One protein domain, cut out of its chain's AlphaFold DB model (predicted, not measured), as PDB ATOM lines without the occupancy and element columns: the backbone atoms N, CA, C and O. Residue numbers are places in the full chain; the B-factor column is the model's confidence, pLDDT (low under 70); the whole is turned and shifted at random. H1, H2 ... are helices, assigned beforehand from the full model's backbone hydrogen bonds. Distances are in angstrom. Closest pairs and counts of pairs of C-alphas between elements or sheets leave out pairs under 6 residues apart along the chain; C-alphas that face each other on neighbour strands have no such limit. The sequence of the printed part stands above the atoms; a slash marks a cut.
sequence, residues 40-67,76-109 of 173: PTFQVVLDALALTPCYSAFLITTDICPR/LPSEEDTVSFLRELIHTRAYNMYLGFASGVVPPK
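This is residues 40 to 67 and 76 to 109 of the 173 residues of an uncharacterized protein of Tanacetum cinerariifolium (UniProt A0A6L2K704). Two L-shaped helix pairs make a loose, flat body: H1 and H2 meet at one corner, H3 and H4 at another, with H2 near both H3 and H4. Residues 40 to 45 of H1 stick out. The printed part has 62 residues with four named helices, H1 to H4 in chain order, and no named strand: all helix. It is loose, with a radius of gyration of the C-alphas of 14.0 A, and spans 39 by 35 by 13 A.

H1, residues 40 to 50, begins at C-alpha 40 (78.262, -38.869, -230.890) and is 15.0 A long. H2, residues 54 to 64, measures 15.4 A. H3, residues 79 to 91, measures 18.5 A. H4, residues 93 to 102, measures 14.3 A and ends at C-alpha 102 (98.001, -18.808, -241.499).

H1 and H2 are close but not clearly touching, about perpendicular at 74 degrees; their closest C-alphas, of Leu 49 and Tyr 55, are 5.3 A apart. H3 and H4 are likewise close but not clearly touching, at 74 degrees, about perpendicular; Leu 89 and Tyr 95 have the closest C-alphas, 6.7 A. H1 is apart from H3 and H4. In the four helices every O i to N i+4 pair is within hydrogen-bond range.

The C-alphas of Pro 40 and Glu 80, the farthest apart, are 38.9 A apart. Residues 68 to 75 are not printed; C-alphas 67 and 76 are 13.7 A apart across the cut. The links H1 to H2 and H3 to H4 are tight. The model's pLDDT is under 70 at residues 40 to 42, 56, 60 to 67 and 105 to 109.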
ATOM      1  N   PRO A  40      77.217 -38.563-229.914       61.44
ATOM      2  CA  PRO A  40      78.262 -38.869-230.890       61.44
ATOM      3  C   PRO A  40      78.548 -37.738-231.889       61.44
ATOM      4  O   PRO A  40      79.686 -37.598-232.321       61.44
ATOM      5  N   THR A  41      77.571 -36.910-232.266       68.94
ATOM      6  CA  THR A  41      77.792 -35.816-233.228       68.94
ATOM      7  C   THR A  41      78.492 -34.630-232.569       68.94
ATOM      8  O   THR A  41      79.387 -34.042-233.169       68.94
ATOM      9  N   PHE A  42      78.132 -34.304-231.324       67.81
ATOM     10  CA  PHE A  42      78.792 -33.239-230.564       67.81
ATOM     11  C   PHE A  42      80.214 -33.625-230.182       67.81
ATOM     12  O   PHE A  42      81.114 -32.802-230.323       67.81
ATOM     13  N   GLN A  43      80.441 -34.884-229.806       73.81
ATOM     14  CA  GLN A  43      81.783 -35.371-229.518       73.81
ATOM     15  C   GLN A  43      82.684 -35.305-230.753       73.81
ATOM     16  O   GLN A  43      83.812 -34.848-230.648       73.81
ATOM     17  N   VAL A  44      82.186 -35.678-231.937       75.25
ATOM     18  CA  VAL A  44      82.962 -35.577-233.186       75.25
ATOM     19  C   VAL A  44      83.272 -34.124-233.546       75.25
ATOM     20  O   VAL A  44      84.367 -33.837-234.024       75.25
ATOM     21  N   VAL A  45      82.335 -33.198-233.309       75.88
ATOM     22  CA  VAL A  45      82.572 -31.764-233.522       75.88
ATOM     23  C   VAL A  45      83.614 -31.245-232.538       75.88
ATOM     24  O   VAL A  45      84.529 -30.558-232.971       75.88
ATOM     25  N   LEU A  46      83.522 -31.600-231.255       76.31
ATOM     26  CA  LEU A  46      84.490 -31.196-230.235       76.31
ATOM     27  C   LEU A  46      85.871 -31.820-230.464       76.31
ATOM     28  O   LEU A  46      86.856 -31.104-230.350       76.31
ATOM     29  N   ASP A  47      85.958 -33.088-230.865       77.00
ATOM     30  CA  ASP A  47      87.213 -33.752-231.245       77.00
ATOM     31  C   ASP A  47      87.834 -33.089-232.479       77.00
ATOM     32  O   ASP A  47      89.034 -32.819-232.516       77.00
ATOM     33  N   ALA A  48      87.029 -32.782-233.500       75.44
ATOM     34  CA  ALA A  48      87.503 -32.058-234.673       75.44
ATOM     35  C   ALA A  48      87.953 -30.636-234.308       75.44
ATOM     36  O   ALA A  48      88.978 -30.180-234.813       75.44
ATOM     37  N   LEU A  49      87.228 -29.958-233.413       77.88
ATOM     38  CA  LEU A  49      87.582 -28.634-232.916       77.88
ATOM     39  C   LEU A  49      88.873 -28.687-232.098       77.88
ATOM     40  O   LEU A  49      89.723 -27.835-232.314       77.88
ATOM     41  N   ALA A  50      89.057 -29.702-231.246       73.69
ATOM     42  CA  ALA A  50      90.259 -29.956-230.444       73.69
ATOM     43  C   ALA A  50      91.518 -30.160-231.298       73.69
ATOM     44  O   ALA A  50      92.625 -29.839-230.869       73.69
ATOM     45  N   LEU A  51      91.351 -30.642-232.533       77.75
ATOM     46  CA  LEU A  51      92.424 -30.727-233.525       77.75
ATOM     47  C   LEU A  51      92.702 -29.396-234.240       77.75
ATOM     48  O   LEU A  51      93.698 -29.285-234.958       77.75
ATOM     49  N   THR A  52      91.842 -28.392-234.067       77.19
ATOM     50  CA  THR A  52      92.048 -27.040-234.591       77.19
ATOM     51  C   THR A  52      92.597 -26.102-233.510       77.19
ATOM     52  O   THR A  52      92.230 -26.210-232.340       77.19
ATOM     53  N   PRO A  53      93.407 -25.098-233.885       74.44
ATOM     54  CA  PRO A  53      93.828 -24.032-232.968       74.44
ATOM     55  C   PRO A  53      92.655 -23.243-232.357       74.44
ATOM     56  O   PRO A  53      92.825 -22.551-231.358       74.44
ATOM     57  N   CYS A  54      91.456 -23.368-232.936       71.25
ATOM     58  CA  CYS A  54      90.233 -22.717-232.481       71.25
ATOM     59  C   CYS A  54      89.648 -23.333-231.201       71.25
ATOM     60  O   CYS A  54      88.776 -22.716-230.593       71.25
ATOM     61  N   TYR A  55      90.113 -24.510-230.763       73.81
ATOM     62  CA  TYR A  55      89.637 -25.137-229.525       73.81
ATOM     63  C   TYR A  55      89.863 -24.261-228.297       73.81
ATOM     64  O   TYR A  55      88.965 -24.093-227.480       73.81
ATOM     65  N   SER A  56      91.046 -23.653-228.193       65.56
ATOM     66  CA  SER A  56      91.363 -22.753-227.084       65.56
ATOM     67  C   SER A  56      90.452 -21.529-227.093       65.56
ATOM     68  O   SER A  56      89.927 -21.158-226.054       65.56
ATOM     69  N   ALA A  57      90.186 -20.950-228.270       71.81
ATOM     70  CA  ALA A  57      89.255 -19.831-228.392       71.81
ATOM     71  C   ALA A  57      87.828 -20.227-227.980       71.81
ATOM     72  O   ALA A  57      87.166 -19.456-227.288       71.81
ATOM     73  N   PHE A  58      87.383 -21.432-228.354       74.44
ATOM     74  CA  PHE A  58      86.075 -21.977-227.987       74.44
ATOM     75  C   PHE A  58      85.932 -22.207-226.479       74.44
ATOM     76  O   PHE A  58      84.948 -21.764-225.894       74.44
ATOM     77  N   LEU A  59      86.922 -22.839-225.838       74.06
ATOM     78  CA  LEU A  59      86.913 -23.053-224.387       74.06
ATOM     79  C   LEU A  59      86.827 -21.733-223.622       74.06
ATOM     80  O   LEU A  59      86.068 -21.616-222.664       74.06
ATOM     81  N   ILE A  60      87.555 -20.721-224.082       67.56
ATOM     82  CA  ILE A  60      87.551 -19.421-223.422       67.56
ATOM     83  C   ILE A  60      86.220 -18.688-223.654       67.56
ATOM     84  O   ILE A  60      85.689 -18.076-222.735       67.56
ATOM     85  N   THR A  61      85.608 -18.811-224.838       68.94
ATOM     86  CA  THR A  61      84.260 -18.247-225.056       68.94
ATOM     87  C   THR A  61      83.194 -18.938-224.208       68.94
ATOM     88  O   THR A  61      82.223 -18.290-223.830       68.94
ATOM     89  N   THR A  62      83.354 -20.226-223.892       68.06
ATOM     90  CA  THR A  62      82.449 -20.925-222.965       68.06
ATOM     91  C   THR A  62      82.698 -20.589-221.495       68.06
ATOM     92  O   THR A  62      81.761 -20.674-220.710       68.06
ATOM     93  N   ASP A  63      83.924 -20.204-221.131       64.56
ATOM     94  CA  ASP A  63      84.303 -19.818-219.764       64.56
ATOM     95  C   ASP A  63      83.868 -18.380-219.439       64.56
ATOM     96  O   ASP A  63      83.294 -18.119-218.388       64.56
ATOM     97  N   ILE A  64      84.038 -17.460-220.397       63.53
ATOM     98  CA  ILE A  64      83.585 -16.061-220.287       63.53
ATOM     99  C   ILE A  64      82.050 -15.963-220.334       63.53
ATOM    100  O   ILE A  64      81.471 -15.050-219.753       63.53
ATOM    101  N   CYS A  65      81.380 -16.904-221.007       60.66
ATOM    102  CA  CYS A  65      79.921 -16.954-221.094       60.66
ATOM    103  C   CYS A  65      79.399 -18.319-220.625       60.66
ATOM    104  O   CYS A  65      79.109 -19.177-221.475       60.66
ATOM    105  N   PRO A  66      79.222 -18.540-219.309       58.06
ATOM    106  CA  PRO A  66      78.569 -19.746-218.824       58.06
ATOM    107  C   PRO A  66      77.143 -19.820-219.389       58.06
ATOM    108  O   PRO A  66      76.235 -19.099-218.983       58.06
ATOM    109  N   ARG A  67      76.927 -20.711-220.367       54.06
ATOM    110  CA  ARG A  67      75.603 -20.997-220.947       54.06
ATOM    111  C   ARG A  67      74.777 -21.833-219.972       54.06
ATOM    112  O   ARG A  67      74.549 -23.023-220.197       54.06
ATOM    113  N   LEU A  76      78.645  -7.885-219.405       73.94
ATOM    114  CA  LEU A  76      79.766  -7.971-220.336       73.94
ATOM    115  C   LEU A  76      81.069  -7.639-219.595       73.94
ATOM    116  O   LEU A  76      81.092  -6.647-218.856       73.94
ATOM    117  N   PRO A  77      82.139  -8.434-219.788       74.69
ATOM    118  CA  PRO A  77      83.438  -8.112-219.216       74.69
ATOM    119  C   PRO A  77      83.845  -6.702-219.649       74.69
ATOM    120  O   PRO A  77      83.521  -6.276-220.765       74.69
ATOM    121  N   SER A  78      84.524  -5.972-218.764       81.94
ATOM    122  CA  SER A  78      84.891  -4.589-219.056       81.94
ATOM    123  C   SER A  78      85.817  -4.515-220.277       81.94
ATOM    124  O   SER A  78      86.473  -5.490-220.673       81.94
ATOM    125  N   GLU A  79      85.879  -3.346-220.911       79.62
ATOM    126  CA  GLU A  79      86.782  -3.134-222.044       79.62
ATOM    127  C   GLU A  79      88.253  -3.365-221.651       79.62
ATOM    128  O   GLU A  79      89.040  -3.883-222.443       79.62
ATOM    129  N   GLU A  80      88.626  -3.107-220.399       83.81
ATOM    130  CA  GLU A  80      89.955  -3.414-219.874       83.81
ATOM    131  C   GLU A  80      90.214  -4.920-219.778       83.81
ATOM    132  O   GLU A  80      91.282  -5.376-220.200       83.81
ATOM    133  N   ASP A  81      89.245  -5.688-219.279       82.75
ATOM    134  CA  ASP A  81      89.362  -7.141-219.117       82.75
ATOM    135  C   ASP A  81      89.429  -7.843-220.472       82.75
ATOM    136  O   ASP A  81      90.279  -8.708-220.692       82.75
ATOM    137  N   THR A  82      88.600  -7.416-221.427       80.19
ATOM    138  CA  THR A  82      88.631  -7.955-222.794       80.19
ATOM    139  C   THR A  82      89.957  -7.657-223.490       80.19
ATOM    140  O   THR A  82      90.543  -8.548-224.105       80.19
ATOM    141  N   VAL A  83      90.491  -6.438-223.371       83.38
ATOM    142  CA  VAL A  83      91.776  -6.086-223.993       83.38
ATOM    143  C   VAL A  83      92.948  -6.751-223.258       83.38
ATOM    144  O   VAL A  83      93.916  -7.165-223.902       83.38
ATOM    145  N   SER A  84      92.886  -6.889-221.931       84.38
ATOM    146  CA  SER A  84      93.861  -7.656-221.142       84.38
ATOM    147  C   SER A  84      93.905  -9.114-221.600       84.38
ATOM    148  O   SER A  84      94.970  -9.628-221.950       84.38
ATOM    149  N   PHE A  85      92.733  -9.728-221.737       80.50
ATOM    150  CA  PHE A  85      92.576 -11.085-222.231       80.50
ATOM    151  C   PHE A  85      93.111 -11.255-223.661       80.50
ATOM    152  O   PHE A  85      93.869 -12.184-223.940       80.50
ATOM    153  N   LEU A  86      92.784 -10.339-224.579       84.00
ATOM    154  CA  LEU A  86      93.308 -10.381-225.948       84.00
ATOM    155  C   LEU A  86      94.832 -10.247-225.982       84.00
ATOM    156  O   LEU A  86      95.491 -10.929-226.771       84.00
ATOM    157  N   ARG A  87      95.410  -9.407-225.116       85.56
ATOM    158  CA  ARG A  87      96.865  -9.334-224.958       85.56
ATOM    159  C   ARG A  87      97.410 -10.680-224.501       85.56
ATOM    160  O   ARG A  87      98.294 -11.204-225.169       85.56
ATOM    161  N   GLU A  88      96.874 -11.278-223.446       86.75
ATOM    162  CA  GLU A  88      97.327 -12.586-222.957       86.75
ATOM    163  C   GLU A  88      97.214 -13.692-224.025       86.75
ATOM    164  O   GLU A  88      98.152 -14.467-224.253       86.75
ATOM    165  N   LEU A  89      96.116 -13.696-224.783       79.25
ATOM    166  CA  LEU A  89      95.888 -14.628-225.883       79.25
ATOM    167  C   LEU A  89      96.944 -14.482-226.988       79.25
ATOM    168  O   LEU A  89      97.498 -15.485-227.445       79.25
ATOM    169  N   ILE A  90      97.284 -13.251-227.379       81.56
ATOM    170  CA  ILE A  90      98.333 -12.978-228.376       81.56
ATOM    171  C   ILE A  90      99.701 -13.485-227.897       81.56
ATOM    172  O   ILE A  90     100.497 -13.977-228.700       81.56
ATOM    173  N   HIS A  91      99.974 -13.426-226.592       79.56
ATOM    174  CA  HIS A  91     101.229 -13.924-226.014       79.56
ATOM    175  C   HIS A  91     101.247 -15.452-225.868       79.56
ATOM    176  O   HIS A  91     102.295 -16.052-225.620       79.56
ATOM    177  N   THR A  92     100.111 -16.114-226.078       84.19
ATOM    178  CA  THR A  92     100.027 -17.564-225.980       84.19
ATOM    179  C   THR A  92     100.735 -18.218-227.167       84.19
ATOM    180  O   THR A  92     100.544 -17.872-228.338       84.19
ATOM    181  N   ARG A  93     101.544 -19.242-226.878       74.88
ATOM    182  CA  ARG A  93     102.282 -20.021-227.887       74.88
ATOM    183  C   ARG A  93     101.367 -20.588-228.982       74.88
ATOM    184  O   ARG A  93     101.773 -20.671-230.138       74.88
ATOM    185  N   ALA A  94     100.139 -20.961-228.621       75.38
ATOM    186  CA  ALA A  94      99.138 -21.497-229.540       75.38
ATOM    187  C   ALA A  94      98.708 -20.477-230.607       75.38
ATOM    188  O   ALA A  94      98.646 -20.826-231.785       75.38
ATOM    189  N   TYR A  95      98.481 -19.217-230.220       78.81
ATOM    190  CA  TYR A  95      98.064 -18.163-231.146       78.81
ATOM    191  C   TYR A  95      99.188 -17.787-232.119       78.81
ATOM    192  O   TYR A  95      98.972 -17.725-233.326       78.81
ATOM    193  N   ASN A  96     100.418 -17.651-231.618       79.19
ATOM    194  CA  ASN A  96     101.590 -17.407-232.466       79.19
ATOM    195  C   ASN A  96     101.847 -18.557-233.454       79.19
ATOM    196  O   ASN A  96     102.199 -18.328-234.610       79.19
ATOM    197  N   MET A  97     101.625 -19.804-233.027       80.56
ATOM    198  CA  MET A  97     101.714 -20.969-233.908       80.56
ATOM    199  C   MET A  97     100.610 -20.974-234.974       80.56
ATOM    200  O   MET A  97     100.895 -21.249-236.138       80.56
ATOM    201  N   TYR A  98      99.371 -20.633-234.607       78.69
ATOM    202  CA  TYR A  98      98.276 -20.445-235.561       78.69
ATOM    203  C   TYR A  98      98.600 -19.359-236.592       78.69
ATOM    204  O   TYR A  98      98.447 -19.598-237.790       78.69
ATOM    205  N   LEU A  99      99.112 -18.208-236.148       79.44
ATOM    206  CA  LEU A  99      99.508 -17.119-237.035       79.44
ATOM    207  C   LEU A  99     100.621 -17.569-237.996       79.44
ATOM    208  O   LEU A  99     100.520 -17.337-239.195       79.44
ATOM    209  N   GLY A 100     101.619 -18.313-237.510       79.25
ATOM    210  CA  GLY A 100     102.664 -18.905-238.353       79.25
ATOM    211  C   GLY A 100     102.140 -19.888-239.411       79.25
ATOM    212  O   GLY A 100     102.673 -19.921-240.525       79.25
ATOM    213  N   PHE A 101     101.083 -20.650-239.101       74.56
ATOM    214  CA  PHE A 101     100.385 -21.492-240.082       74.56
ATOM    215  C   PHE A 101      99.591 -20.660-241.098       74.56
ATOM    216  O   PHE A 101      99.689 -20.917-242.297       74.56
ATOM    217  N   ALA A 102      98.828 -19.662-240.643       70.19
ATOM    218  CA  ALA A 102      98.001 -18.808-241.499       70.19
ATOM    219  C   ALA A 102      98.844 -17.935-242.445       70.19
ATOM    220  O   ALA A 102      98.486 -17.749-243.605       70.19
ATOM    221  N   SER A 103      99.997 -17.457-241.976       80.19
ATOM    222  CA  SER A 103     100.972 -16.709-242.776       80.19
ATOM    223  C   SER A 103     101.804 -17.596-243.710       80.19
ATOM    224  O   SER A 103     102.623 -17.078-244.463       80.19
ATOM    225  N   GLY A 104     101.643 -18.923-243.661       72.69
ATOM    226  CA  GLY A 104     102.372 -19.861-244.523       72.69
ATOM    227  C   GLY A 104     103.870 -19.983-244.220       72.69
ATOM    228  O   GLY A 104     104.589 -20.632-244.976       72.69
ATOM    229  N   VAL A 105     104.346 -19.398-243.115       69.31
ATOM    230  CA  VAL A 105     105.750 -19.469-242.669       69.31
ATOM    231  C   VAL A 105     106.088 -20.881-242.183       69.31
ATOM    232  O   VAL A 105     107.220 -21.341-242.325       69.31
ATOM    233  N   VAL A 106     105.095 -21.597-241.645       60.28
ATOM    234  CA  VAL A 106     105.227 -22.993-241.222       60.28
ATOM    235  C   VAL A 106     104.258 -23.856-242.032       60.28
ATOM    236  O   VAL A 106     103.045 -23.703-241.887       60.28
ATOM    237  N   PRO A 107     104.747 -24.790-242.869       58.66
ATOM    238  CA  PRO A 107     103.868 -25.703-243.575       58.66
ATOM    239  C   PRO A 107     103.134 -26.600-242.567       58.66
ATOM    240  O   PRO A 107     103.789 -27.229-241.723       58.66
ATOM    241  N   PRO A 108     101.795 -26.715-242.643       59.59
ATOM    242  CA  PRO A 108     101.058 -27.668-241.830       59.59
ATOM    243  C   PRO A 108     101.537 -29.081-242.164       59.59
ATOM    244  O   PRO A 108     101.338 -29.585-243.269       59.59
ATOM    245  N   LYS A 109     102.195 -29.733-241.196       63.12
ATOM    246  CA  LYS A 109     102.603 -31.142-241.283       63.12
ATOM    247  C   LYS A 109     101.369 -32.037-241.167       63.12
ATOM    248  O   LYS A 109     101.174 -32.736-240.179       63.12
TER     249      LYS A 109